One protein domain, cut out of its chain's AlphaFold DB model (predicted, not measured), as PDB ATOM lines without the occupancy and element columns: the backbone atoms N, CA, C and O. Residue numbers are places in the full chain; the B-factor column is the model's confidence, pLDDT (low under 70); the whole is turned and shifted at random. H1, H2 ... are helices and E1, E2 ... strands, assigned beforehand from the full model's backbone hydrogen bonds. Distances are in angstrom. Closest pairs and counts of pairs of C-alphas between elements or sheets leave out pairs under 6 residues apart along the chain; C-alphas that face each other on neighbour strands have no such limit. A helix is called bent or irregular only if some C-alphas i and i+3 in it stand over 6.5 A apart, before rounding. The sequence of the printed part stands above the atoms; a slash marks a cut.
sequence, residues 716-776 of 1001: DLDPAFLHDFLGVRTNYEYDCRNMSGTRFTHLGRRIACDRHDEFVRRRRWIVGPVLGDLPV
ATOM      1  N   ASP A 716     210.084 181.328 241.223       69.06
ATOM      2  CA  ASP A 716     209.185 180.291 240.715       69.06
ATOM      3  C   ASP A 716     208.098 179.996 241.752       69.06
ATOM      4  O   ASP A 716     208.357 179.970 242.957       69.06
ATOM      5  N   LEU A 717     206.869 179.785 241.280       74.12
ATOM      6  CA  LEU A 717     205.744 179.488 242.156       74.12
ATOM      7  C   LEU A 717     205.968 178.150 242.872       74.12
ATOM      8  O   LEU A 717     205.883 177.087 242.254       74.12
ATOM      9  N   ASP A 718     206.155 178.207 244.187       83.31
ATOM     10  CA  ASP A 718     206.149 177.043 245.065       83.31
ATOM     11  C   ASP A 718     204.822 176.996 245.835       83.31
ATOM     12  O   ASP A 718     204.623 177.804 246.736       83.31
ATOM     13  N   PRO A 719     203.898 176.062 245.541       84.19
ATOM     14  CA  PRO A 719     202.596 176.007 246.201       84.19
ATOM     15  C   PRO A 719     202.646 175.884 247.727       84.19
ATOM     16  O   PRO A 719     201.648 176.193 248.378       84.19
ATOM     17  N   ALA A 720     203.766 175.424 248.291       89.19
ATOM     18  CA  ALA A 720     203.943 175.293 249.731       89.19
ATOM     19  C   ALA A 720     204.381 176.600 250.414       89.19
ATOM     20  O   ALA A 720     204.262 176.695 251.635       89.19
ATOM     21  N   PHE A 721     204.853 177.608 249.671       89.06
ATOM     22  CA  PHE A 721     205.436 178.822 250.246       89.06
ATOM     23  C   PHE A 721     204.902 180.109 249.615       89.06
ATOM     24  O   PHE A 721     204.896 180.281 248.401       89.06
ATOM     25  N   LEU A 722     204.543 181.064 250.466       87.88
ATOM     26  CA  LEU A 722     204.413 182.469 250.106       87.88
ATOM     27  C   LEU A 722     205.796 183.088 249.912       87.88
ATOM     28  O   LEU A 722     206.722 182.789 250.668       87.88
ATOM     29  N   HIS A 723     205.892 184.007 248.955       86.12
ATOM     30  CA  HIS A 723     207.057 184.861 248.755       86.12
ATOM     31  C   HIS A 723     206.665 186.327 248.972       86.12
ATOM     32  O   HIS A 723     205.782 186.837 248.280       86.12
ATOM     33  N   ASP A 724     207.312 187.010 249.920       87.00
ATOM     34  CA  ASP A 724     207.184 188.470 250.053       87.00
ATOM     35  C   ASP A 724     208.140 189.220 249.101       87.00
ATOM     36  O   ASP A 724     208.908 188.608 248.357       87.00
ATOM     37  N   PHE A 725     208.110 190.558 249.091       85.12
ATOM     38  CA  PHE A 725     208.950 191.368 248.189       85.12
ATOM     39  C   PHE A 725     210.459 191.234 248.427       85.12
ATOM     40  O   PHE A 725     211.251 191.553 247.540       85.12
ATOM     41  N   LEU A 726     210.874 190.751 249.603       87.31
ATOM     42  CA  LEU A 726     212.267 190.410 249.885       87.31
ATOM     43  C   LEU A 726     212.613 188.987 249.434       87.31
ATOM     44  O   LEU A 726     213.769 188.576 249.562       87.31
ATOM     45  N   GLY A 727     211.644 188.231 248.916       87.12
ATOM     46  CA  GLY A 727     211.759 186.827 248.549       87.12
ATOM     47  C   GLY A 727     211.822 185.884 249.750       87.12
ATOM     48  O   GLY A 727     212.337 184.776 249.599       87.12
ATOM     49  N   VAL A 728     211.356 186.305 250.934       91.50
ATOM     50  CA  VAL A 728     211.249 185.411 252.099       91.50
ATOM     51  C   VAL A 728     210.230 184.325 251.791       91.50
ATOM     52  O   VAL A 728     209.120 184.629 251.367       91.50
ATOM     53  N   ARG A 729     210.611 183.069 252.025       92.31
ATOM     54  CA  ARG A 729     209.758 181.891 251.863       92.31
ATOM     55  C   ARG A 729     209.042 181.598 253.170       92.31
ATOM     56  O   ARG A 729     209.663 181.082 254.100       92.31
ATOM     57  N   THR A 730     207.751 181.885 253.236       92.50
ATOM     58  CA  THR A 730     206.908 181.582 254.400       92.50
ATOM     59  C   THR A 730     205.972 180.438 254.053       92.50
ATOM     60  O   THR A 730     205.267 180.519 253.054       92.50
ATOM     61  N   ASN A 731     205.966 179.359 254.841       93.00
ATOM     62  CA  ASN A 731     205.074 178.227 254.585       93.00
ATOM     63  C   ASN A 731     203.620 178.731 254.553       93.00
ATOM     64  O   ASN A 731     203.176 179.434 255.463       93.00
ATOM     65  N   TYR A 732     202.896 178.394 253.487       89.31
ATOM     66  CA  TYR A 732     201.535 178.860 253.227       89.31
ATOM     67  C   TYR A 732     200.592 178.616 254.416       89.31
ATOM     68  O   TYR A 732     199.722 179.436 254.716       89.31
ATOM     69  N   GLU A 733     200.789 177.510 255.134       88.19
ATOM     70  CA  GLU A 733     199.968 177.150 256.287       88.19
ATOM     71  C   GLU A 733     200.037 178.188 257.415       88.19
ATOM     72  O   GLU A 733     199.049 178.372 258.124       88.19
ATOM     73  N   TYR A 734     201.168 178.885 257.568       86.94
ATOM     74  CA  TYR A 734     201.424 179.762 258.712       86.94
ATOM     75  C   TYR A 734     200.625 181.067 258.634       86.94
ATOM     76  O   TYR A 734     200.088 181.526 259.640       86.94
ATOM     77  N   ASP A 735     200.513 181.640 257.435       81.75
ATOM     78  CA  ASP A 735     199.800 182.902 257.209       81.75
ATOM     79  C   ASP A 735     198.382 182.705 256.649       81.75
ATOM     80  O   ASP A 735     197.507 183.532 256.922       81.75
ATOM     81  N   CYS A 736     198.120 181.629 255.890       81.94
ATOM     82  CA  CYS A 736     196.907 181.537 255.066       81.94
ATOM     83  C   CYS A 736     195.860 180.520 255.516       81.94
ATOM     84  O   CYS A 736     194.667 180.771 255.317       81.94
ATOM     85  N   ARG A 737     196.271 179.369 256.066       69.88
ATOM     86  CA  ARG A 737     195.353 178.264 256.407       69.88
ATOM     87  C   ARG A 737     195.136 178.099 257.902       69.88
ATOM     88  O   ARG A 737     194.020 177.787 258.312       69.88
ATOM     89  N   ASN A 738     196.175 178.299 258.707       56.19
ATOM     90  CA  ASN A 738     196.179 177.861 260.092       56.19
ATOM     91  C   ASN A 738     196.399 179.026 261.059       56.19
ATOM     92  O   ASN A 738     197.444 179.132 261.680       56.19
ATOM     93  N   MET A 739     195.397 179.900 261.170       49.09
ATOM     94  CA  MET A 739     195.069 180.681 262.368       49.09
ATOM     95  C   MET A 739     193.777 181.448 262.076       49.09
ATOM     96  O   MET A 739     193.667 182.168 261.087       49.09
ATOM     97  N   SER A 740     192.777 181.289 262.937       42.00
ATOM     98  CA  SER A 740     191.395 181.780 262.813       42.00
ATOM     99  C   SER A 740     191.227 183.317 262.801       42.00
ATOM    100  O   SER A 740     190.134 183.818 263.059       42.00
ATOM    101  N   GLY A 741     192.276 184.079 262.471       55.75
ATOM    102  CA  GLY A 741     192.255 185.541 262.455       55.75
ATOM    103  C   GLY A 741     193.320 186.227 261.593       55.75
ATOM    104  O   GLY A 741     192.999 187.262 261.029       55.75
ATOM    105  N   THR A 742     194.530 185.688 261.400       57.94
ATOM    106  CA  THR A 742     195.664 186.429 260.787       57.94
ATOM    107  C   THR A 742     195.422 186.875 259.341       57.94
ATOM    108  O   THR A 742     195.611 188.052 259.031       57.94
ATOM    109  N   ARG A 743     194.902 185.992 258.472       65.81
ATOM    110  CA  ARG A 743     194.445 186.344 257.105       65.81
ATOM    111  C   ARG A 743     193.314 187.385 257.104       65.81
ATOM    112  O   ARG A 743     193.089 188.057 256.104       65.81
ATOM    113  N   PHE A 744     192.579 187.525 258.205       57.97
ATOM    114  CA  PHE A 744     191.454 188.456 258.330       57.97
ATOM    115  C   PHE A 744     191.809 189.762 259.056       57.97
ATOM    116  O   PHE A 744     191.089 190.751 258.893       57.97
ATOM    117  N   THR A 745     192.890 189.786 259.843       64.81
ATOM    118  CA  THR A 745     193.331 190.945 260.634       64.81
ATOM    119  C   THR A 745     194.405 191.770 259.932       64.81
ATOM    120  O   THR A 745     194.380 192.990 260.067       64.81
ATOM    121  N   HIS A 746     195.282 191.144 259.139       74.56
ATOM    122  CA  HIS A 746     196.384 191.815 258.438       74.56
ATOM    123  C   HIS A 746     196.127 191.853 256.930       74.56
ATOM    124  O   HIS A 746     196.115 190.817 256.259       74.56
ATOM    125  N   LEU A 747     195.910 193.048 256.379       69.69
ATOM    126  CA  LEU A 747     195.564 193.209 254.968       69.69
ATOM    127  C   LEU A 747     196.709 192.775 254.042       69.69
ATOM    128  O   LEU A 747     196.445 192.149 253.016       69.69
ATOM    129  N   GLY A 748     197.962 193.054 254.404       75.38
ATOM    130  CA  GLY A 748     199.130 192.651 253.621       75.38
ATOM    131  C   GLY A 748     199.257 191.136 253.513       75.38
ATOM    132  O   GLY A 748     199.415 190.607 252.412       75.38
ATOM    133  N   ARG A 749     199.077 190.424 254.632       82.75
ATOM    134  CA  ARG A 749     199.064 188.952 254.642       82.75
ATOM    135  C   ARG A 749     197.890 188.392 253.844       82.75
ATOM    136  O   ARG A 749     198.071 187.448 253.084       82.75
ATOM    137  N   ARG A 750     196.703 189.006 253.944       77.50
ATOM    138  CA  ARG A 750     195.535 188.607 253.145       77.50
ATOM    139  C   ARG A 750     195.813 188.673 251.650       77.50
ATOM    140  O   ARG A 750     195.545 187.705 250.950       77.50
ATOM    141  N   ILE A 751     196.345 189.798 251.173       73.00
ATOM    142  CA  ILE A 751     196.640 190.000 249.751       73.00
ATOM    143  C   ILE A 751     197.657 188.962 249.269       73.00
ATOM    144  O   ILE A 751     197.452 188.364 248.212       73.00
ATOM    145  N   ALA A 752     198.706 188.697 250.056       76.00
ATOM    146  CA  ALA A 752     199.695 187.667 249.740       76.00
ATOM    147  C   ALA A 752     199.060 186.265 249.647       76.00
ATOM    148  O   ALA A 752     199.296 185.547 248.677       76.00
ATOM    149  N   CYS A 753     198.195 185.903 250.599       81.25
ATOM    150  CA  CYS A 753     197.475 184.628 250.610       81.25
ATOM    151  C   CYS A 753     196.480 184.475 249.455       81.25
ATOM    152  O   CYS A 753     196.477 183.448 248.783       81.25
ATOM    153  N   ASP A 754     195.645 185.487 249.208       77.06
ATOM    154  CA  ASP A 754     194.630 185.475 248.148       77.06
ATOM    155  C   ASP A 754     195.300 185.335 246.769       77.06
ATOM    156  O   ASP A 754     194.839 184.575 245.911       77.06
ATOM    157  N   ARG A 755     196.438 186.013 246.586       72.19
ATOM    158  CA  ARG A 755     197.256 185.920 245.378       72.19
ATOM    159  C   ARG A 755     197.924 184.557 245.231       72.19
ATOM    160  O   ARG A 755     197.914 183.992 244.140       72.19
ATOM    161  N   HIS A 756     198.498 184.018 246.302       78.12
ATOM    162  CA  HIS A 756     199.070 182.672 246.279       78.12
ATOM    163  C   HIS A 756     198.019 181.621 245.928       78.12
ATOM    164  O   HIS A 756     198.245 180.797 245.045       78.12
ATOM    165  N   ASP A 757     196.833 181.705 246.535       78.81
ATOM    166  CA  ASP A 757     195.686 180.848 246.225       78.81
ATOM    167  C   ASP A 757     195.287 180.950 244.755       78.81
ATOM    168  O   ASP A 757     194.933 179.953 244.126       78.81
ATOM    169  N   GLU A 758     195.311 182.154 244.191       71.00
ATOM    170  CA  GLU A 758     195.060 182.381 242.773       71.00
ATOM    171  C   GLU A 758     196.143 181.757 241.880       71.00
ATOM    172  O   GLU A 758     195.810 181.072 240.907       71.00
ATOM    173  N   PHE A 759     197.424 181.926 242.216       70.25
ATOM    174  CA  PHE A 759     198.532 181.339 241.465       70.25
ATOM    175  C   PHE A 759     198.520 179.806 241.514       70.25
ATOM    176  O   PHE A 759     198.627 179.156 240.471       70.25
ATOM    177  N   VAL A 760     198.314 179.211 242.694       71.44
ATOM    178  CA  VAL A 760     198.239 177.753 242.872       71.44
ATOM    179  C   VAL A 760     197.024 177.161 242.153       71.44
ATOM    180  O   VAL A 760     197.158 176.112 241.519       71.44
ATOM    181  N   ARG A 761     195.857 177.826 242.188       69.12
ATOM    182  CA  ARG A 761     194.642 177.368 241.482       69.12
ATOM    183  C   ARG A 761     194.802 177.364 239.966       69.12
ATOM    184  O   ARG A 761     194.318 176.450 239.308       69.12
ATOM    185  N   ARG A 762     195.498 178.352 239.397       64.50
ATOM    186  CA  ARG A 762     195.638 178.501 237.938       64.50
ATOM    187  C   ARG A 762     196.597 177.490 237.288       64.50
ATOM    188  O   ARG A 762     196.570 177.381 236.068       64.50
ATOM    189  N   ARG A 763     197.415 176.776 238.080       56.84
ATOM    190  CA  ARG A 763     198.250 175.563 237.846       56.84
ATOM    191  C   ARG A 763     198.759 175.167 236.446       56.84
ATOM    192  O   ARG A 763     199.148 174.015 236.269       56.84
ATOM    193  N   ARG A 764     198.813 176.052 235.453       43.66
ATOM    194  CA  ARG A 764     199.334 175.747 234.115       43.66
ATOM    195  C   ARG A 764     199.636 177.061 233.378       43.66
ATOM    196  O   ARG A 764     198.721 177.811 233.057       43.66
ATOM    197  N   TRP A 765     200.924 177.292 233.101       39.59
ATOM    198  CA  TRP A 765     201.469 178.240 232.105       39.59
ATOM    199  C   TRP A 765     201.831 179.682 232.496       39.59
ATOM    200  O   TRP A 765     202.028 180.496 231.600       39.59
ATOM    201  N   ILE A 766     202.061 180.002 233.771       38.47
ATOM    202  CA  ILE A 766     202.976 181.115 234.086       38.47
ATOM    203  C   ILE A 766     204.288 180.488 234.553       38.47
ATOM    204  O   ILE A 766     204.508 180.280 235.740       38.47
ATOM    205  N   VAL A 767     205.142 180.128 233.590       36.34
ATOM    206  CA  VAL A 767     206.585 179.993 233.843       36.34
ATOM    207  C   VAL A 767     207.104 181.422 233.843       36.34
ATOM    208  O   VAL A 767     207.534 181.964 232.829       36.34
ATOM    209  N   GLY A 768     206.847 182.094 234.950       42.16
ATOM    210  CA  GLY A 768     207.033 183.515 235.098       42.16
ATOM    211  C   GLY A 768     207.069 183.803 236.586       42.16
ATOM    212  O   GLY A 768     206.224 183.300 237.328       42.16
ATOM    213  N   PRO A 769     208.068 184.541 237.041       42.69
ATOM    214  CA  PRO A 769     208.313 184.629 238.455       42.69
ATOM    215  C   PRO A 769     207.242 185.437 239.210       42.69
ATOM    216  O   PRO A 769     206.789 186.485 238.745       42.69
ATOM    217  N   VAL A 770     206.889 184.990 240.415       49.56
ATOM    218  CA  VAL A 770     206.058 185.721 241.374       49.56
ATOM    219  C   VAL A 770     206.871 186.901 241.901       49.56
ATOM    220  O   VAL A 770     207.828 186.712 242.651       49.56
ATOM    221  N   LEU A 771     206.516 188.115 241.477       54.97
ATOM    222  CA  LEU A 771     207.005 189.351 242.087       54.97
ATOM    223  C   LEU A 771     206.248 189.574 243.400       54.97
ATOM    224  O   LEU A 771     205.015 189.628 243.411       54.97
ATOM    225  N   GLY A 772     206.984 189.679 244.506       59.91
ATOM    226  CA  GLY A 772     206.410 190.101 245.780       59.91
ATOM    227  C   GLY A 772     206.138 191.608 245.774       59.91
ATOM    228  O   GLY A 772     207.008 192.393 245.397       59.91
ATOM    229  N   ASP A 773     204.942 192.017 246.191       69.06
ATOM    230  CA  ASP A 773     204.564 193.432 246.274       69.06
ATOM    231  C   ASP A 773     205.142 194.101 247.512       69.06
ATOM    232  O   ASP A 773     205.255 193.476 248.572       69.06
ATOM    233  N   LEU A 774     205.413 195.405 247.406       79.44
ATOM    234  CA  LEU A 774     205.705 196.213 248.584       79.44
ATOM    235  C   LEU A 774     204.576 196.066 249.626       79.44
ATOM    236  O   LEU A 774     203.405 195.968 249.250       79.44
ATOM    237  N   PRO A 775     204.900 196.062 250.932       80.44
ATOM    238  CA  PRO A 775     203.897 195.920 251.976       80.44
ATOM    239  C   PRO A 775     202.859 197.033 251.879       80.44
ATOM    240  O   PRO A 775     203.208 198.214 251.869       80.44
ATOM    241  N   VAL A 776     201.584 196.662 251.841       77.81
ATOM    242  CA  VAL A 776     200.478 197.623 251.910       77.81
ATOM    243  C   VAL A 776     200.439 198.307 253.276       77.81
ATOM    244  O   VAL A 776     200.929 197.766 254.268       77.81
TER     245      VAL A 776
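This is residues 716 to 776 of the 1001 residues of an uncharacterized protein of Edaphochlamys debaryana (UniProt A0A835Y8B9). A small hairpin of two short strands, E1 and E2, and the short helix H1 after it make one side of the model, and the long helix H3 packs across them on the other, nearest E1 and H1. Little H2 makes the turn into H3, after which residues 763 to 776, with no named element, fold back toward the beginning of H3. The printed part has 61 residues, with two antiparallel strands, then three helices, in the order E1 E2 H1 H2 H3; the class is mostly helix. It is compact, with a radius of gyration of the C-alphas of 11.1 A and spans of 32 by 22 by 15 A.

E1, residues 721 to 723, and E2, residues 729 to 731, form an antiparallel hairpin at 144 degrees, with N 722 and O 730 within hydrogen-bond range at 2.7 A. H1, residues 732 to 737, and H3, residues 747 to 762, touch about perpendicular at 85 degrees, through residues 749 to 753 alone of H3; their closest C-alphas, of Cys 736 and Cys 753, are 5.5 A apart. The closest C-alphas of E1 and H3, of Leu 722 and His 756, are 6.6 A apart. H2, residues 742 to 745, touches H3 only at the corner, the closest C-alphas being Arg 743 and Arg 750 at 4.7 A, and touches H1 only at the corner, Cys 736 and Arg 743 at 5.8 A. E2 is apart from H2 and H3. Every O i to N i+4 pair is within hydrogen-bond range in H3, 1 of 2 in H1; H2 is too short for such a pair.

E1 begins at C-alpha 721 (205.436, 178.822, 250.246) and is 6.4 A long; E2 is 6.5 A. H1 is 7.0 A long and only just irregular, with C-alphas 734 and 737 6.7 A apart. H2 is 5.1 A long. H3 is 22.5 A long and ends at C-alpha 762 (195.638, 178.501, 237.938).

The two C-alphas farthest apart, of Ser 740 and Val 767, are 32.8 A apart. The printed part has no cut, and the four links between its named elements are tight. Mean pLDDT of the printed part is 71.5; residues 716, 737 to 745, 747 and 761 to 773 are under 70.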